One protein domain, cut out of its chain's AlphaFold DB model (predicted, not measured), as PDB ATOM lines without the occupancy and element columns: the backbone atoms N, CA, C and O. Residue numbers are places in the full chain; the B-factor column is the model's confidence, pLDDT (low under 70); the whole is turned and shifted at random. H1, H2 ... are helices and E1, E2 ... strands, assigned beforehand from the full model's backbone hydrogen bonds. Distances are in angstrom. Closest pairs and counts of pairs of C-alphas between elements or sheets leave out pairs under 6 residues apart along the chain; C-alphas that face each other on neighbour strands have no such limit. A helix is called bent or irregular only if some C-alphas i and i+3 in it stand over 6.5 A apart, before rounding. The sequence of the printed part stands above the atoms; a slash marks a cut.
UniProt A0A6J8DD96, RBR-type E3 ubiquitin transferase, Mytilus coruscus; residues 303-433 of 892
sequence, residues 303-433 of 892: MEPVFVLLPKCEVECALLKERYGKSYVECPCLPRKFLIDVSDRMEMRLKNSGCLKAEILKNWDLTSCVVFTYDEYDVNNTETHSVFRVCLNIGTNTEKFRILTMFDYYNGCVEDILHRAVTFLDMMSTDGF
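What this domain is: This is residues 303 to 433 of the 892 residues of the protein "RBR-type E3 ubiquitin transferase" of Mytilus coruscus (UniProt A0A6J8DD96). A strongly twisted antiparallel sheet, E1 E5 E4 E3 E2, has H3 slanting over one face and H1 on that face beside E2, making two layers. H2 extends beyond one end of the sheet, touching H3. The 131 printed residues run E1 H1 E2 E3 H2 E4 E5 H3, a mixed class. The whole is compact, radius of gyration of the C-alphas 15.2 A, yet elongated, spanning 49 by 29 by 24 A.

Where its parts are: The strands are E1, residues 306 to 311, from C-alpha 306 at (-53.130, -13.492, 22.124); E5, 385 to 394, 27.4 A long; E4, 368 to 374, 19.8 A; E3, 337 to 341; and E2, 328 to 331. The helices are H3, 414 to 426, 19.0 A, ending at C-alpha 426 at (-49.073, -23.485, 37.033); H1, 317 to 327, irregular, with C-alphas 323 and 326 9.6 A apart; and H2, 343 to 352.

How they stand to each other: Backbone N and O within hydrogen-bond range are, for instance, N 308 and O 388 at 2.9 A across the antiparallel neighbours E1 and E5, N 371 and O 391 at 2.8 A across the hairpin E4 and E5, N 370 and O 340 at 2.9 A across the antiparallel neighbours E4 and E3, and N 339 and O 329 at 2.8 A across the hairpin E2 and E3. H3 lies over E5 and E4, height over the sheet 8.9 A, slantwise to the strands at 45 degrees to E4 on the local plane; its closest C-alpha pair with E5 is Leu 392 and Ala 421, 7.0 A. H1, on the same face at height 5.2 A, lies over none of the strands; its closest C-alpha pair with E3 is Ser 327 and Asp 341, 4.9 A. H2 only grazes the sheet with residues 343 to 346. H3 touches H2 with residues 422 to 426 alone, at a steep tilt of 56 degrees, the same way; the closest C-alphas are Met 346 and Val 422, 5.8 A. Every O i to N i+4 pair is within range in H3, against 5 of 7 in H1 and 5 of 6 in H2.

The domain as a whole: The C-alphas farthest apart, of Glu 359 and Glu 383, lie 49.2 A apart. The printed part has no cut; the links H2 to E4 and E5 to H3 are long. pLDDT is under 70 at residues 353 to 363, 397 to 401, 408 and 428 to 433.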
ATOM      1  N   MET A 303     -54.671 -23.961  18.887       75.56
ATOM      2  CA  MET A 303     -53.969 -22.895  19.599       75.56
ATOM      3  C   MET A 303     -54.655 -21.565  19.272       75.56
ATOM      4  O   MET A 303     -54.764 -21.203  18.102       75.56
ATOM      5  N   GLU A 304     -55.140 -20.859  20.287       78.25
ATOM      6  CA  GLU A 304     -55.810 -19.567  20.134       78.25
ATOM      7  C   GLU A 304     -54.834 -18.433  20.488       78.25
ATOM      8  O   GLU A 304     -54.300 -18.426  21.603       78.25
ATOM      9  N   PRO A 305     -54.582 -17.479  19.571       84.94
ATOM     10  CA  PRO A 305     -53.593 -16.437  19.797       84.94
ATOM     11  C   PRO A 305     -54.038 -15.398  20.831       84.94
ATOM     12  O   PRO A 305     -55.228 -15.112  21.035       84.94
ATOM     13  N   VAL A 306     -53.031 -14.777  21.434       87.25
ATOM     14  CA  VAL A 306     -53.130 -13.492  22.124       87.25
ATOM     15  C   VAL A 306     -52.330 -12.474  21.316       87.25
ATOM     16  O   VAL A 306     -51.208 -12.761  20.907       87.25
ATOM     17  N   PHE A 307     -52.908 -11.302  21.062       88.69
ATOM     18  CA  PHE A 307     -52.208 -10.190  20.419       88.69
ATOM     19  C   PHE A 307     -51.343  -9.483  21.462       88.69
ATOM     20  O   PHE A 307     -51.814  -9.210  22.570       88.69
ATOM     21  N   VAL A 308     -50.080  -9.218  21.128       89.62
ATOM     22  CA  VAL A 308     -49.122  -8.580  22.034       89.62
ATOM     23  C   VAL A 308     -48.302  -7.533  21.292       89.62
ATOM     24  O   VAL A 308     -47.753  -7.812  20.229       89.62
ATOM     25  N   LEU A 309     -48.203  -6.340  21.871       89.75
ATOM     26  CA  LEU A 309     -47.346  -5.259  21.398       89.75
ATOM     27  C   LEU A 309     -45.949  -5.408  22.018       89.75
ATOM     28  O   LEU A 309     -45.822  -5.466  23.241       89.75
ATOM     29  N   LEU A 310     -44.912  -5.474  21.178       90.56
ATOM     30  CA  LEU A 310     -43.511  -5.636  21.577       90.56
ATOM     31  C   LEU A 310     -42.642  -4.489  21.026       90.56
ATOM     32  O   LEU A 310     -42.816  -4.116  19.862       90.56
ATOM     33  N   PRO A 311     -41.681  -3.937  21.793       89.12
ATOM     34  CA  PRO A 311     -40.700  -2.990  21.262       89.12
ATOM     35  C   PRO A 311     -39.823  -3.653  20.192       89.12
ATOM     36  O   PRO A 311     -39.338  -4.768  20.394       89.12
ATOM     37  N   LYS A 312     -39.564  -2.977  19.063       87.75
ATOM     38  CA  LYS A 312     -38.805  -3.572  17.943       87.75
ATOM     39  C   LYS A 312     -37.393  -4.009  18.334       87.75
ATOM     40  O   LYS A 312     -36.960  -5.080  17.920       87.75
ATOM     41  N   CYS A 313     -36.726  -3.230  19.183       86.44
ATOM     42  CA  CYS A 313     -35.399  -3.548  19.709       86.44
ATOM     43  C   CYS A 313     -35.362  -4.835  20.555       86.44
ATOM     44  O   CYS A 313     -34.324  -5.483  20.607       86.44
ATOM     45  N   GLU A 314     -36.470  -5.257  21.183       86.88
ATOM     46  CA  GLU A 314     -36.507  -6.525  21.928       86.88
ATOM     47  C   GLU A 314     -36.620  -7.762  21.027       86.88
ATOM     48  O   GLU A 314     -36.257  -8.861  21.448       86.88
ATOM     49  N   VAL A 315     -37.143  -7.604  19.805       88.88
ATOM     50  CA  VAL A 315     -37.437  -8.717  18.885       88.88
ATOM     51  C   VAL A 315     -36.399  -8.882  17.772       88.88
ATOM     52  O   VAL A 315     -36.594  -9.690  16.861       88.88
ATOM     53  N   GLU A 316     -35.285  -8.152  17.822       89.06
ATOM     54  CA  GLU A 316     -34.176  -8.312  16.879       89.06
ATOM     55  C   GLU A 316     -33.564  -9.719  16.960       89.06
ATOM     56  O   GLU A 316     -33.276 -10.236  18.042       89.06
ATOM     57  N   CYS A 317     -33.322 -10.346  15.802       88.25
ATOM     58  CA  CYS A 317     -32.843 -11.729  15.728       88.25
ATOM     59  C   CYS A 317     -31.516 -11.949  16.474       88.25
ATOM     60  O   CYS A 317     -31.292 -13.030  17.017       88.25
ATOM     61  N   ALA A 318     -30.644 -10.935  16.497       86.25
ATOM     62  CA  ALA A 318     -29.374 -10.968  17.214       86.25
ATOM     63  C   ALA A 318     -29.589 -11.010  18.736       86.25
ATOM     64  O   ALA A 318     -29.117 -11.941  19.387       86.25
ATOM     65  N   LEU A 319     -30.372 -10.071  19.280       89.62
ATOM     66  CA  LEU A 319     -30.661  -9.985  20.714       89.62
ATOM     67  C   LEU A 319     -31.426 -11.216  21.224       89.62
ATOM     68  O   LEU A 319     -31.113 -11.736  22.294       89.62
ATOM     69  N   LEU A 320     -32.393 -11.732  20.458       90.56
ATOM     70  CA  LEU A 320     -33.102 -12.965  20.818       90.56
ATOM     71  C   LEU A 320     -32.157 -14.182  20.837       90.56
ATOM     72  O   LEU A 320     -32.223 -14.997  21.762       90.56
ATOM     73  N   LYS A 321     -31.239 -14.286  19.865       88.81
ATOM     74  CA  LYS A 321     -30.229 -15.356  19.804       88.81
ATOM     75  C   LYS A 321     -29.198 -15.247  20.933       88.81
ATOM     76  O   LYS A 321     -28.788 -16.279  21.457       88.81
ATOM     77  N   GLU A 322     -28.825 -14.038  21.346       89.88
ATOM     78  CA  GLU A 322     -27.968 -13.793  22.514       89.88
ATOM     79  C   GLU A 322     -28.679 -14.162  23.829       89.88
ATOM     80  O   GLU A 322     -28.160 -14.952  24.617       89.88
ATOM     81  N   ARG A 323     -29.900 -13.650  24.040       90.19
ATOM     82  CA  ARG A 323     -30.663 -13.787  25.294       90.19
ATOM     83  C   ARG A 323     -31.175 -15.205  25.558       90.19
ATOM     84  O   ARG A 323     -31.252 -15.614  26.715       90.19
ATOM     85  N   TYR A 324     -31.543 -15.948  24.511       89.12
ATOM     86  CA  TYR A 324     -32.170 -17.273  24.636       89.12
ATOM     87  C   TYR A 324     -31.333 -18.425  24.059       89.12
ATOM     88  O   TYR A 324     -31.606 -19.587  24.373       89.12
ATOM     89  N   GLY A 325     -30.298 -18.146  23.258       88.44
ATOM     90  CA  GLY A 325     -29.344 -19.145  22.771       88.44
ATOM     91  C   GLY A 325     -30.012 -20.364  22.129       88.44
ATOM     92  O   GLY A 325     -30.762 -20.251  21.164       88.44
ATOM     93  N   LYS A 326     -29.753 -21.553  22.690       86.31
ATOM     94  CA  LYS A 326     -30.298 -22.834  22.198       86.31
ATOM     95  C   LYS A 326     -31.799 -23.029  22.433       86.31
ATOM     96  O   LYS A 326     -32.356 -23.992  21.918       86.31
ATOM     97  N   SER A 327     -32.447 -22.158  23.202       89.25
ATOM     98  CA  SER A 327     -33.899 -22.183  23.397       89.25
ATOM     99  C   SER A 327     -34.652 -21.345  22.362       89.25
ATOM    100  O   SER A 327     -35.874 -21.328  22.416       89.25
ATOM    101  N   TYR A 328     -33.974 -20.672  21.425       92.75
ATOM    102  CA  TYR A 328     -34.594 -19.825  20.401       92.75
ATOM    103  C   TYR A 328     -34.363 -20.353  18.979       92.75
ATOM    104  O   TYR A 328     -33.265 -20.800  18.645       92.75
ATOM    105  N   VAL A 329     -35.400 -20.268  18.138       92.12
ATOM    106  CA  VAL A 329     -35.335 -20.568  16.697       92.12
ATOM    107  C   VAL A 329     -36.154 -19.552  15.904       92.12
ATOM    108  O   VAL A 329     -37.366 -19.445  16.087       92.12
ATOM    109  N   GLU A 330     -35.507 -18.868  14.963       92.19
ATOM    110  CA  GLU A 330     -36.168 -18.115  13.891       92.19
ATOM    111  C   GLU A 330     -36.670 -19.095  12.811       92.19
ATOM    112  O   GLU A 330     -35.959 -20.035  12.444       92.19
ATOM    113  N   CYS A 331     -37.895 -18.918  12.311       91.56
ATOM    114  CA  CYS A 331     -38.489 -19.813  11.314       91.56
ATOM    115  C   CYS A 331     -38.294 -19.270   9.883       91.56
ATOM    116  O   CYS A 331     -38.579 -18.097   9.647       91.56
ATOM    117  N   PRO A 332     -37.911 -20.104   8.892       90.25
ATOM    118  CA  PRO A 332     -37.794 -19.697   7.486       90.25
ATOM    119  C   PRO A 332     -39.171 -19.565   6.799       90.25
ATOM    120  O   PRO A 332     -39.512 -20.314   5.875       90.25
ATOM    121  N   CYS A 333     -39.994 -18.628   7.271       89.62
ATOM    122  CA  CYS A 333     -41.312 -18.321   6.720       89.62
ATOM    123  C   CYS A 333     -41.691 -16.834   6.832       89.62
ATOM    124  O   CYS A 333     -41.179 -16.108   7.682       89.62
ATOM    125  N   LEU A 334     -42.642 -16.420   5.990       87.69
ATOM    126  CA  LEU A 334     -43.293 -15.107   5.999       87.69
ATOM    127  C   LEU A 334     -44.793 -15.265   6.328       87.69
ATOM    128  O   LEU A 334     -45.386 -16.227   5.836       87.69
ATOM    129  N   PRO A 335     -45.422 -14.370   7.118       88.75
ATOM    130  CA  PRO A 335     -44.784 -13.305   7.894       88.75
ATOM    131  C   PRO A 335     -43.832 -13.901   8.939       88.75
ATOM    132  O   PRO A 335     -43.864 -15.101   9.212       88.75
ATOM    133  N   ARG A 336     -42.946 -13.069   9.491       91.88
ATOM    134  CA  ARG A 336     -41.866 -13.513  10.380       91.88
ATOM    135  C   ARG A 336     -42.412 -14.310  11.578       91.88
ATOM    136  O   ARG A 336     -43.253 -13.800  12.320       91.88
ATOM    137  N   LYS A 337     -41.916 -15.534  11.803       93.62
ATOM    138  CA  LYS A 337     -42.270 -16.369  12.970       93.62
ATOM    139  C   LYS A 337     -41.020 -16.824  13.724       93.62
ATOM    140  O   LYS A 337     -40.030 -17.197  13.103       93.62
ATOM    141  N   PHE A 338     -41.079 -16.873  15.053       94.69
ATOM    142  CA  PHE A 338     -40.015 -17.450  15.882       94.69
ATOM    143  C   PHE A 338     -40.560 -18.237  17.080       94.69
ATOM    144  O   PHE A 338     -41.714 -18.084  17.487       94.69
ATOM    145  N   LEU A 339     -39.721 -19.117  17.624       94.88
ATOM    146  CA  LEU A 339     -40.031 -20.034  18.720       94.88
ATOM    147  C   LEU A 339     -39.115 -19.787  19.916       94.88
ATOM    148  O   LEU A 339     -37.915 -19.570  19.736       94.88
ATOM    149  N   ILE A 340     -39.659 -19.931  21.127       94.56
ATOM    150  CA  ILE A 340     -38.876 -20.024  22.366       94.56
ATOM    151  C   ILE A 340     -39.297 -21.271  23.163       94.56
ATOM    152  O   ILE A 340     -40.465 -21.406  23.531       94.56
ATOM    153  N   ASP A 341     -38.356 -22.181  23.437       93.00
ATOM    154  CA  ASP A 341     -38.531 -23.337  24.331       93.00
ATOM    155  C   ASP A 341     -38.714 -22.865  25.782       93.00
ATOM    156  O   ASP A 341     -37.865 -22.170  26.346       93.00
ATOM    157  N   VAL A 342     -39.824 -23.271  26.402       91.06
ATOM    158  CA  VAL A 342     -40.141 -22.988  27.810       91.06
ATOM    159  C   VAL A 342     -40.200 -24.253  28.671       91.06
ATOM    160  O   VAL A 342     -40.479 -24.160  29.865       91.06
ATOM    161  N   SER A 343     -39.864 -25.421  28.117       88.25
ATOM    162  CA  SER A 343     -39.962 -26.729  28.787       88.25
ATOM    163  C   SER A 343     -39.146 -26.793  30.083       88.25
ATOM    164  O   SER A 343     -39.651 -27.228  31.118       88.25
ATOM    165  N   ASP A 344     -37.895 -26.319  30.056       86.81
ATOM    166  CA  ASP A 344     -37.017 -26.328  31.236       86.81
ATOM    167  C   ASP A 344     -37.451 -25.272  32.273       86.81
ATOM    168  O   ASP A 344     -37.405 -25.527  33.477       86.81
ATOM    169  N   ARG A 345     -37.944 -24.108  31.818       87.62
ATOM    170  CA  ARG A 345     -38.512 -23.046  32.675       87.62
ATOM    171  C   ARG A 345     -39.753 -23.547  33.421       87.62
ATOM    172  O   ARG A 345     -39.886 -23.332  34.624       87.62
ATOM    173  N   MET A 346     -40.623 -24.262  32.713       81.12
ATOM    174  CA  MET A 346     -41.816 -24.920  33.240       81.12
ATOM    175  C   MET A 346     -41.465 -26.028  34.244       81.12
ATOM    176  O   MET A 346     -42.014 -26.063  35.345       81.12
ATOM    177  N   GLU A 347     -40.488 -26.887  33.926       81.12
ATOM    178  CA  GLU A 347     -40.039 -27.938  34.848       81.12
ATOM    179  C   GLU A 347     -39.375 -27.372  36.120       81.12
ATOM    180  O   GLU A 347     -39.460 -27.995  37.178       81.12
ATOM    181  N   MET A 348     -38.735 -26.198  36.059       82.75
ATOM    182  CA  MET A 348     -38.261 -25.487  37.254       82.75
ATOM    183  C   MET A 348     -39.412 -24.876  38.063       82.75
ATOM    184  O   MET A 348     -39.441 -25.045  39.281       82.75
ATOM    185  N   ARG A 349     -40.383 -24.211  37.419       79.44
ATOM    186  CA  ARG A 349     -41.493 -23.557  38.134       79.44
ATOM    187  C   ARG A 349     -42.340 -24.556  38.921       79.44
ATOM    188  O   ARG A 349     -42.528 -24.348  40.114       79.44
ATOM    189  N   LEU A 350     -42.752 -25.668  38.305       75.81
ATOM    190  CA  LEU A 350     -43.569 -26.682  38.988       75.81
ATOM    191  C   LEU A 350     -42.846 -27.390  40.150       75.81
ATOM    192  O   LEU A 350     -43.503 -27.912  41.049       75.81
ATOM    193  N   LYS A 351     -41.505 -27.425  40.161       76.00
ATOM    194  CA  LYS A 351     -40.735 -27.907  41.325       76.00
ATOM    195  C   LYS A 351     -40.775 -26.911  42.484       76.00
ATOM    196  O   LYS A 351     -40.727 -27.331  43.636       76.00
ATOM    197  N   ASN A 352     -40.866 -25.617  42.176       75.50
ATOM    198  CA  ASN A 352     -40.822 -24.533  43.151       75.50
ATOM    199  C   ASN A 352     -42.210 -24.146  43.690       75.50
ATOM    200  O   ASN A 352     -42.287 -23.678  44.822       75.50
ATOM    201  N   SER A 353     -43.301 -24.347  42.936       68.50
ATOM    202  CA  SER A 353     -44.661 -24.014  43.402       68.50
ATOM    203  C   SER A 353     -45.198 -24.960  44.487       68.50
ATOM    204  O   SER A 353     -46.197 -24.654  45.129       68.50
ATOM    205  N   GLY A 354     -44.533 -26.094  44.748       61.34
ATOM    206  CA  GLY A 354     -44.810 -26.993  45.881       61.34
ATOM    207  C   GLY A 354     -46.102 -27.819  45.772       61.34
ATOM    208  O   GLY A 354     -46.202 -28.878  46.390       61.34
ATOM    209  N   CYS A 355     -47.055 -27.399  44.938       53.62
ATOM    210  CA  CYS A 355     -48.340 -28.063  44.707       53.62
ATOM    211  C   CYS A 355     -48.224 -29.478  44.109       53.62
ATOM    212  O   CYS A 355     -49.181 -30.249  44.170       53.62
ATOM    213  N   LEU A 356     -47.074 -29.837  43.529       57.47
ATOM    214  CA  LEU A 356     -46.858 -31.113  42.849       57.47
ATOM    215  C   LEU A 356     -45.649 -31.853  43.425       57.47
ATOM    216  O   LEU A 356     -44.511 -31.389  43.353       57.47
ATOM    217  N   LYS A 357     -45.881 -33.068  43.939       57.66
ATOM    218  CA  LYS A 357     -44.800 -33.966  44.371       57.66
ATOM    219  C   LYS A 357     -43.831 -34.199  43.207       57.66
ATOM    220  O   LYS A 357     -44.259 -34.534  42.103       57.66
ATOM    221  N   ALA A 358     -42.524 -34.150  43.470       59.44
ATOM    222  CA  ALA A 358     -41.472 -34.335  42.459       59.44
ATOM    223  C   ALA A 358     -41.487 -35.711  41.746       59.44
ATOM    224  O   ALA A 358     -40.716 -35.946  40.814       59.44
ATOM    225  N   GLU A 359     -42.338 -36.642  42.177       55.97
ATOM    226  CA  GLU A 359     -42.615 -37.914  41.504       55.97
ATOM    227  C   GLU A 359     -43.672 -37.786  40.401       55.97
ATOM    228  O   GLU A 359     -43.543 -38.434  39.365       55.97
ATOM    229  N   ILE A 360     -44.655 -36.896  40.568       57.19
ATOM    230  CA  ILE A 360     -45.671 -36.575  39.557       57.19
ATOM    231  C   ILE A 360     -45.001 -35.876  38.368       57.19
ATOM    232  O   ILE A 360     -45.208 -36.263  37.224       57.19
ATOM    233  N   LEU A 361     -44.083 -34.939  38.634       62.75
ATOM    234  CA  LEU A 361     -43.339 -34.206  37.597       62.75
ATOM    235  C   LEU A 361     -42.430 -35.100  36.733       62.75
ATOM    236  O   LEU A 361     -42.160 -34.777  35.580       62.75
ATOM    237  N   LYS A 362     -41.982 -36.254  37.251       63.12
ATOM    238  CA  LYS A 362     -41.266 -37.271  36.450       63.12
ATOM    239  C   LYS A 362     -42.204 -37.999  35.479       63.12
ATOM    240  O   LYS A 362     -41.748 -38.534  34.469       63.12
ATOM    241  N   ASN A 363     -43.503 -38.010  35.772       65.81
ATOM    242  CA  ASN A 363     -44.528 -38.741  35.039       65.81
ATOM    243  C   ASN A 363     -45.281 -37.883  34.012       65.81
ATOM    244  O   ASN A 363     -46.173 -38.427  33.376       65.81
ATOM    245  N   TRP A 364     -44.942 -36.607  33.790       71.94
ATOM    246  CA  TRP A 364     -45.566 -35.750  32.764       71.94
ATOM    247  C   TRP A 364     -44.569 -35.275  31.706       71.94
ATOM    248  O   TRP A 364     -43.399 -35.013  32.013       71.94
ATOM    249  N   ASP A 365     -45.030 -35.138  30.462       74.12
ATOM    250  CA  ASP A 365     -44.217 -34.547  29.401       74.12
ATOM    251  C   ASP A 365     -44.494 -33.044  29.277       74.12
ATOM    252  O   ASP A 365     -45.583 -32.617  28.901       74.12
ATOM    253  N   LEU A 366     -43.491 -32.237  29.626       79.12
ATOM    254  CA  LEU A 366     -43.586 -30.776  29.704       79.12
ATOM    255  C   LEU A 366     -43.021 -30.074  28.454       79.12
ATOM    256  O   LEU A 366     -42.765 -28.871  28.499       79.12
ATOM    257  N   THR A 367     -42.810 -30.801  27.344       86.31
ATOM    258  CA  THR A 367     -42.378 -30.205  26.067       86.31
ATOM    259  C   THR A 367     -43.337 -29.094  25.649       86.31
ATOM    260  O   THR A 367     -44.519 -29.348  25.390       86.31
ATOM    261  N   SER A 368     -42.827 -27.867  25.616       88.12
ATOM    262  CA  SER A 368     -43.611 -26.660  25.380       88.12
ATOM    263  C   SER A 368     -42.756 -25.545  24.777       88.12
ATOM    264  O   SER A 368     -41.627 -25.305  25.201       88.12
ATOM    265  N   CYS A 369     -43.306 -24.841  23.789       92.44
ATOM    266  CA  CYS A 369     -42.696 -23.639  23.223       92.44
ATOM    267  C   CYS A 369     -43.736 -22.547  22.977       92.44
ATOM    268  O   CYS A 369     -44.888 -22.824  22.635       92.44
ATOM    269  N   VAL A 370     -43.317 -21.295  23.151       93.00
ATOM    270  CA  VAL A 370     -44.106 -20.128  22.757       93.00
ATOM    271  C   VAL A 370     -43.773 -19.795  21.306       93.00
ATOM    272  O   VAL A 370     -42.604 -19.674  20.942       93.00
ATOM    273  N   VAL A 371     -44.816 -19.677  20.490       93.56
ATOM    274  CA  VAL A 371     -44.774 -19.281  19.083       93.56
ATOM    275  C   VAL A 371     -45.118 -17.801  18.998       93.56
ATOM    276  O   VAL A 371     -46.191 -17.397  19.444       93.56
ATOM    277  N   PHE A 372     -44.241 -17.015  18.385       94.31
ATOM    278  CA  PHE A 372     -44.473 -15.617  18.044       94.31
ATOM    279  C   PHE A 372     -44.641 -15.511  16.526       94.31
ATOM    280  O   PHE A 372     -43.825 -16.043  15.777       94.31
ATOM    281  N   THR A 373     -45.701 -14.851  16.064       92.62
ATOM    282  CA  THR A 373     -45.958 -14.559  14.644       92.62
ATOM    283  C   THR A 373     -46.149 -13.061  14.479       92.62
ATOM    284  O   THR A 373     -47.066 -12.516  15.089       92.62
ATOM    285  N   TYR A 374     -45.306 -12.400  13.689       91.00
ATOM    286  CA  TYR A 374     -45.464 -10.979  13.383       91.00
ATOM    287  C   TYR A 374     -46.762 -10.742  12.601       91.00
ATOM    288  O   TYR A 374     -47.096 -11.517  11.702       91.00
ATOM    289  N   ASP A 375     -47.488  -9.685  12.956       87.44
ATOM    290  CA  ASP A 375     -48.727  -9.284  12.299       87.44
ATOM    291  C   ASP A 375     -48.519  -7.966  11.554       87.44
ATOM    292  O   ASP A 375     -48.682  -6.884  12.110       87.44
ATOM    293  N   GLU A 376     -48.105  -8.058  10.293       79.94
ATOM    294  CA  GLU A 376     -47.741  -6.906   9.460       79.94
ATOM    295  C   GLU A 376     -48.915  -5.942   9.213       79.94
ATOM    296  O   GLU A 376     -48.711  -4.737   9.092       79.94
ATOM    297  N   TYR A 377     -50.146  -6.464   9.219       78.88
ATOM    298  CA  TYR A 377     -51.373  -5.717   8.925       78.88
ATOM    299  C   TYR A 377     -52.089  -5.161  10.168       78.88
ATOM    300  O   TYR A 377     -53.208  -4.663  10.053       78.88
ATOM    301  N   ASP A 378     -51.500  -5.265  11.363       81.75
ATOM    302  CA  ASP A 378     -52.111  -4.701  12.567       81.75
ATOM    303  C   ASP A 378     -51.904  -3.178  12.640       81.75
ATOM    304  O   ASP A 378     -50.779  -2.674  12.583       81.75
ATOM    305  N   VAL A 379     -53.003  -2.439  12.812       78.69
ATOM    306  CA  VAL A 379     -53.040  -0.965  12.873       78.69
ATOM    307  C   VAL A 379     -52.235  -0.401  14.058       78.69
ATOM    308  O   VAL A 379     -51.854   0.767  14.045       78.69
ATOM    309  N   ASN A 380     -51.938  -1.215  15.077       81.62
ATOM    310  CA  ASN A 380     -51.127  -0.825  16.232       81.62
ATOM    311  C   ASN A 380     -49.608  -0.979  15.995       81.62
ATOM    312  O   ASN A 380     -48.816  -0.693  16.899       81.62
ATOM    313  N   ASN A 381     -49.170  -1.409  14.803       83.00
ATOM    314  CA  ASN A 381     -47.767  -1.304  14.399       83.00
ATOM    315  C   ASN A 381     -47.341   0.171  14.335       83.00
ATOM    316  O   ASN A 381     -48.014   1.012  13.744       83.00
ATOM    317  N   THR A 382     -46.191   0.493  14.923       86.81
ATOM    318  CA  THR A 382     -45.645   1.861  14.966       86.81
ATOM    319  C   THR A 382     -44.182   1.863  14.535       86.81
ATOM    320  O   THR A 382     -43.612   0.822  14.204       86.81
ATOM    321  N   GLU A 383     -43.520   3.021  14.537       80.38
ATOM    322  CA  GLU A 383     -42.072   3.084  14.310       80.38
ATOM    323  C   GLU A 383     -41.288   2.304  15.379       80.38
ATOM    324  O   GLU A 383     -40.341   1.600  15.034       80.38
ATOM    325  N   THR A 384     -41.724   2.354  16.644       84.75
ATOM    326  CA  THR A 384     -41.006   1.803  17.807       84.75
ATOM    327  C   THR A 384     -41.483   0.421  18.262       84.75
ATOM    328  O   THR A 384     -40.694  -0.321  18.847       84.75
ATOM    329  N   HIS A 385     -42.737   0.051  17.991       88.31
ATOM    330  CA  HIS A 385     -43.339  -1.217  18.420       88.31
ATOM    331  C   HIS A 385     -43.940  -2.000  17.249       88.31
ATOM    332  O   HIS A 385     -44.343  -1.425  16.236       88.31
ATOM    333  N   SER A 386     -44.036  -3.315  17.423       89.06
ATOM    334  CA  SER A 386     -44.604  -4.263  16.465       89.06
ATOM    335  C   SER A 386     -45.549  -5.242  17.157       89.06
ATOM    336  O   SER A 386     -45.291  -5.674  18.283       89.06
ATOM    337  N   VAL A 387     -46.637  -5.605  16.481       90.06
ATOM    338  CA  VAL A 387     -47.640  -6.540  17.000       90.06
ATOM    339  C   VAL A 387     -47.279  -7.975  16.635       90.06
ATOM    340  O   VAL A 387     -46.936  -8.289  15.496       90.06
ATOM    341  N   PHE A 388     -47.387  -8.865  17.617       91.56
ATOM    342  CA  PHE A 388     -47.209 -10.299  17.450       91.56
ATOM    343  C   PHE A 388     -48.442 -11.062  17.936       91.56
ATOM    344  O   PHE A 388     -48.947 -10.843  19.038       91.56
ATOM    345  N   ARG A 389     -48.891 -12.028  17.133       90.69
ATOM    346  CA  ARG A 389     -49.821 -13.082  17.545       90.69
ATOM    347  C   ARG A 389     -49.015 -14.153  18.279       90.69
ATOM    348  O   ARG A 389     -48.144 -14.793  17.686       90.69
ATOM    349  N   VAL A 390     -49.290 -14.330  19.568       91.19
ATOM    350  CA  VAL A 390     -48.555 -15.228  20.468       91.19
ATOM    351  C   VAL A 390     -49.410 -16.439  20.836       91.19
ATOM    352  O   VAL A 390     -50.529 -16.289  21.331       91.19
ATOM    353  N   CYS A 391     -48.865 -17.641  20.648       90.25
ATOM    354  CA  CYS A 391     -49.501 -18.917  20.988       90.25
ATOM    355  C   CYS A 391     -48.570 -19.780  21.850       90.25
ATOM    356  O   CYS A 391     -47.368 -19.825  21.608       90.25
ATOM    357  N   LEU A 392     -49.110 -20.549  22.799       89.50
ATOM    358  CA  LEU A 392     -48.350 -21.576  23.525       89.50
ATOM    359  C   LEU A 392     -48.637 -22.954  22.915       89.50
ATOM    360  O   LEU A 392     -49.757 -23.455  23.002       89.50
ATOM    361  N   ASN A 393     -47.626 -23.570  22.298       89.44
ATOM    362  CA  ASN A 393     -47.694 -24.942  21.805       89.44
ATOM    363  C   ASN A 393     -47.180 -25.890  22.898       89.44
ATOM    364  O   ASN A 393     -45.975 -25.965  23.148       89.44
ATOM    365  N   ILE A 394     -48.095 -26.594  23.568       84.25
ATOM    366  CA  ILE A 394     -47.793 -27.524  24.664       84.25
ATOM    367  C   ILE A 394     -48.486 -28.876  24.468       84.25
ATOM    368  O   ILE A 394     -49.570 -28.980  23.891       84.25
ATOM    369  N   GLY A 395     -47.857 -29.930  24.978       73.38
ATOM    370  CA  GLY A 395     -48.413 -31.272  25.060       73.38
ATOM    371  C   GLY A 395     -49.517 -31.462  26.115       73.38
ATOM    372  O   GLY A 395     -49.315 -32.191  27.082       73.38
ATOM    373  N   THR A 396     -50.694 -30.858  25.927       70.69
ATOM    374  CA  THR A 396     -51.872 -31.052  26.802       70.69
ATOM    375  C   THR A 396     -52.919 -31.996  26.204       70.69
ATOM    376  O   THR A 396     -52.925 -32.266  25.003       70.69
ATOM    377  N   ASN A 397     -53.846 -32.484  27.033       65.62
ATOM    378  CA  ASN A 397     -55.060 -33.195  26.612       65.62
ATOM    379  C   ASN A 397     -56.162 -32.260  26.076       65.62
ATOM    380  O   ASN A 397     -57.071 -32.730  25.400       65.62
ATOM    381  N   THR A 398     -56.088 -30.956  26.353       64.81
ATOM    382  CA  THR A 398     -57.137 -29.979  26.018       64.81
ATOM    383  C   THR A 398     -57.299 -29.749  24.506       64.81
ATOM    384  O   THR A 398     -56.324 -29.727  23.754       64.81
ATOM    385  N   GLU A 399     -58.544 -29.564  24.051       60.31
ATOM    386  CA  GLU A 399     -58.875 -29.297  22.636       60.31
ATOM    387  C   GLU A 399     -58.618 -27.843  22.216       60.31
ATOM    388  O   GLU A 399     -58.237 -27.574  21.079       60.31
ATOM    389  N   LYS A 400     -58.803 -26.895  23.135       63.72
ATOM    390  CA  LYS A 400     -58.501 -25.477  22.930       63.72
ATOM    391  C   LYS A 400     -57.464 -25.022  23.941       63.72
ATOM    392  O   LYS A 400     -57.517 -25.424  25.106       63.72
ATOM    393  N   PHE A 401     -56.535 -24.186  23.494       67.25
ATOM    394  CA  PHE A 401     -55.495 -23.630  24.344       67.25
ATOM    395  C   PHE A 401     -55.311 -22.133  24.072       67.25
ATOM    396  O   PHE A 401     -54.857 -21.753  22.994       67.25
ATOM    397  N   ARG A 402     -55.631 -21.298  25.068       75.38
ATOM    398  CA  ARG A 402     -55.439 -19.840  25.069       75.38
ATOM    399  C   ARG A 402     -54.750 -19.426  26.366       75.38
ATOM    400  O   ARG A 402     -55.087 -19.962  27.417       75.38
ATOM    401  N   ILE A 403     -53.805 -18.488  26.314       76.94
ATOM    402  CA  ILE A 403     -53.038 -18.053  27.494       76.94
ATOM    403  C   ILE A 403     -53.868 -17.038  28.300       76.94
ATOM    404  O   ILE A 403     -53.809 -15.841  28.038       76.94
ATOM    405  N   LEU A 404     -54.646 -17.503  29.284       74.69
ATOM    406  CA  LEU A 404     -55.598 -16.651  30.025       74.69
ATOM    407  C   LEU A 404     -54.945 -15.667  31.025       74.69
ATOM    408  O   LEU A 404     -55.640 -14.862  31.633       74.69
ATOM    409  N   THR A 405     -53.620 -15.705  31.200       71.56
ATOM    410  CA  THR A 405     -52.846 -14.747  32.023       71.56
ATOM    411  C   THR A 405     -52.469 -13.457  31.276       71.56
ATOM    412  O   THR A 405     -51.746 -12.609  31.819       71.56
ATOM    413  N   MET A 406     -52.943 -13.302  30.036       76.06
ATOM    414  CA  MET A 406     -52.787 -12.117  29.193       76.06
ATOM    415  C   MET A 406     -54.156 -11.662  28.672       76.06
ATOM    416  O   MET A 406     -55.008 -12.487  28.346       76.06
ATOM    417  N   PHE A 407     -54.357 -10.346  28.603       72.19
ATOM    418  CA  PHE A 407     -55.552  -9.740  28.014       72.19
ATOM    419  C   PHE A 407     -55.458  -9.705  26.484       72.19
ATOM    420  O   PHE A 407     -54.379  -9.871  25.914       72.19
ATOM    421  N   ASP A 408     -56.584  -9.443  25.822       66.88
ATOM    422  CA  ASP A 408     -56.592  -9.087  24.405       66.88
ATOM    423  C   ASP A 408     -55.810  -7.767  24.227       66.88
ATOM    424  O   ASP A 408     -56.167  -6.766  24.842       66.88
ATOM    425  N   TYR A 409     -54.737  -7.787  23.426       71.88
ATOM    426  CA  TYR A 409     -53.721  -6.723  23.314       71.88
ATOM    427  C   TYR A 409     -52.949  -6.454  24.620       71.88
ATOM    428  O   TYR A 409     -53.114  -5.433  25.288       71.88
ATOM    429  N   TYR A 410     -52.048  -7.377  24.971       79.56
ATOM    430  CA  TYR A 410     -51.054  -7.158  26.030       79.56
ATOM    431  C   TYR A 410     -49.922  -6.222  25.559       79.56
ATOM    432  O   TYR A 410     -49.593  -6.178  24.375       79.56
ATOM    433  N   ASN A 411     -49.286  -5.516  26.496       82.56
ATOM    434  CA  ASN A 411     -48.065  -4.734  26.282       82.56
ATOM    435  C   ASN A 411     -47.071  -5.068  27.410       82.56
ATOM    436  O   ASN A 411     -47.468  -5.136  28.576       82.56
ATOM    437  N   GLY A 412     -45.808  -5.318  27.070       81.75
ATOM    438  CA  GLY A 412     -44.750  -5.724  27.998       81.75
ATOM    439  C   GLY A 412     -43.526  -6.257  27.254       81.75
ATOM    440  O   GLY A 412     -43.467  -6.165  26.031       81.75
ATOM    441  N   CYS A 413     -42.557  -6.828  27.973       88.12
ATOM    442  CA  CYS A 413     -41.360  -7.396  27.342       88.12
ATOM    443  C   CYS A 413     -41.541  -8.869  26.925       88.12
ATOM    444  O   CYS A 413     -42.426  -9.572  27.426       88.12
ATOM    445  N   VAL A 414     -40.658  -9.382  26.059       89.25
ATOM    446  CA  VAL A 414     -40.655 -10.808  25.651       89.25
ATOM    447  C   VAL A 414     -40.582 -11.737  26.872       89.25
ATOM    448  O   VAL A 414     -41.262 -12.761  26.928       89.25
ATOM    449  N   GLU A 415     -39.802 -11.365  27.885       90.81
ATOM    450  CA  GLU A 415     -39.610 -12.161  29.102       90.81
ATOM    451  C   GLU A 415     -40.870 -12.197  29.993       90.81
ATOM    452  O   GLU A 415     -41.179 -13.250  30.553       90.81
ATOM    453  N   ASP A 416     -41.663 -11.118  30.046       88.69
ATOM    454  CA  ASP A 416     -42.963 -11.097  30.740       88.69
ATOM    455  C   ASP A 416     -43.953 -12.069  30.098       88.69
ATOM    456  O   ASP A 416     -44.700 -12.752  30.799       88.69
ATOM    457  N   ILE A 417     -43.962 -12.143  28.763       89.06
ATOM    458  CA  ILE A 417     -44.828 -13.050  27.999       89.06
ATOM    459  C   ILE A 417     -44.470 -14.500  28.331       89.06
ATOM    460  O   ILE A 417     -45.354 -15.296  28.649       89.06
ATOM    461  N   LEU A 418     -43.175 -14.838  28.328       90.62
ATOM    462  CA  LEU A 418     -42.693 -16.164  28.724       90.62
ATOM    463  C   LEU A 418     -43.047 -16.467  30.188       90.62
ATOM    464  O   LEU A 418     -43.537 -17.556  30.493       90.62
ATOM    465  N   HIS A 419     -42.862 -15.504  31.095       88.38
ATOM    466  CA  HIS A 419     -43.232 -15.654  32.501       88.38
ATOM    467  C   HIS A 419     -44.744 -15.886  32.679       88.38
ATOM    468  O   HIS A 419     -45.140 -16.801  33.405       88.38
ATOM    469  N   ARG A 420     -45.604 -15.121  31.992       86.81
ATOM    470  CA  ARG A 420     -47.072 -15.267  32.023       86.81
ATOM    471  C   ARG A 420     -47.547 -16.573  31.396       86.81
ATOM    472  O   ARG A 420     -48.438 -17.206  31.963       86.81
ATOM    473  N   ALA A 421     -46.941 -17.002  30.292       85.56
ATOM    474  CA  ALA A 421     -47.226 -18.279  29.648       85.56
ATOM    475  C   ALA A 421     -46.926 -19.455  30.591       85.56
ATOM    476  O   ALA A 421     -47.777 -20.321  30.774       85.56
ATOM    477  N   VAL A 422     -45.771 -19.450  31.271       84.75
ATOM    478  CA  VAL A 422     -45.439 -20.491  32.262       84.75
ATOM    479  C   VAL A 422     -46.283 -20.354  33.542       84.75
ATOM    480  O   VAL A 422     -46.660 -21.363  34.129       84.75
ATOM    481  N   THR A 423     -46.666 -19.136  33.949       83.75
ATOM    482  CA  THR A 423     -47.608 -18.921  35.071       83.75
ATOM    483  C   THR A 423     -48.986 -19.520  34.776       83.75
ATOM    484  O   THR A 423     -49.585 -20.122  35.658       83.75
ATOM    485  N   PHE A 424     -49.482 -19.416  33.537       78.44
ATOM    486  CA  PHE A 424     -50.765 -20.012  33.149       78.44
ATOM    487  C   PHE A 424     -50.765 -21.542  33.283       78.44
ATOM    488  O   PHE A 424     -51.775 -22.127  33.665       78.44
ATOM    489  N   LEU A 425     -49.626 -22.190  33.024       74.06
ATOM    490  CA  LEU A 425     -49.481 -23.637  33.176       74.06
ATOM    491  C   LEU A 425     -49.496 -24.101  34.643       74.06
ATOM    492  O   LEU A 425     -49.986 -25.190  34.922       74.06
ATOM    493  N   ASP A 426     -49.010 -23.273  35.571       71.31
ATOM    494  CA  ASP A 426     -49.073 -23.485  37.033       71.31
ATOM    495  C   ASP A 426     -50.538 -23.464  37.539       71.31
ATOM    496  O   ASP A 426     -50.867 -24.066  38.557       71.31
ATOM    497  N   MET A 427     -51.443 -22.804  36.797       72.12
ATOM    498  CA  MET A 427     -52.886 -22.740  37.080       72.12
ATOM    499  C   MET A 427     -53.694 -23.904  36.470       72.12
ATOM    500  O   MET A 427     -54.913 -23.957  36.649       72.12
ATOM    501  N   MET A 428     -53.067 -24.816  35.717       69.62
ATOM    502  CA  MET A 428     -53.773 -25.930  35.072       69.62
ATOM    503  C   MET A 428     -54.003 -27.106  36.026       69.62
ATOM    504  O   MET A 428     -53.149 -27.451  36.839       69.62
ATOM    505  N   SER A 429     -55.141 -27.790  35.872       67.88
ATOM    506  CA  SER A 429     -55.374 -29.062  36.556       67.88
ATOM    507  C   SER A 429     -54.415 -30.151  36.065       67.88
ATOM    508  O   SER A 429     -54.006 -30.180  34.900       67.88
ATOM    509  N   THR A 430     -54.105 -31.091  36.961       65.50
ATOM    510  CA  THR A 430     -53.262 -32.278  36.727       65.50
ATOM    511  C   THR A 430     -53.606 -33.020  35.437       65.50
ATOM    512  O   THR A 430     -52.726 -33.425  34.681       65.50
ATOM    513  N   ASP A 431     -54.901 -33.149  35.168       61.19
ATOM    514  CA  ASP A 431     -55.471 -33.971  34.100       61.19
ATOM    515  C   ASP A 431     -55.292 -33.326  32.709       61.19
ATOM    516  O   ASP A 431     -55.438 -33.978  31.669       61.19
ATOM    517  N   GLY A 432     -54.950 -32.032  32.684       61.34
ATOM    518  CA  GLY A 432     -54.636 -31.289  31.471       61.34
ATOM    519  C   GLY A 432     -53.321 -31.717  30.818       61.34
ATOM    520  O   GLY A 432     -53.185 -31.559  29.605       61.34
ATOM    521  N   PHE A 433     -52.374 -32.286  31.570       69.31
ATOM    522  CA  PHE A 433     -51.068 -32.715  31.061       69.31
ATOM    523  C   PHE A 433     -51.097 -34.147  30.514       69.31
ATOM    524  O   PHE A 433     -51.836 -35.006  30.996       69.31
TER     525      PHE A 433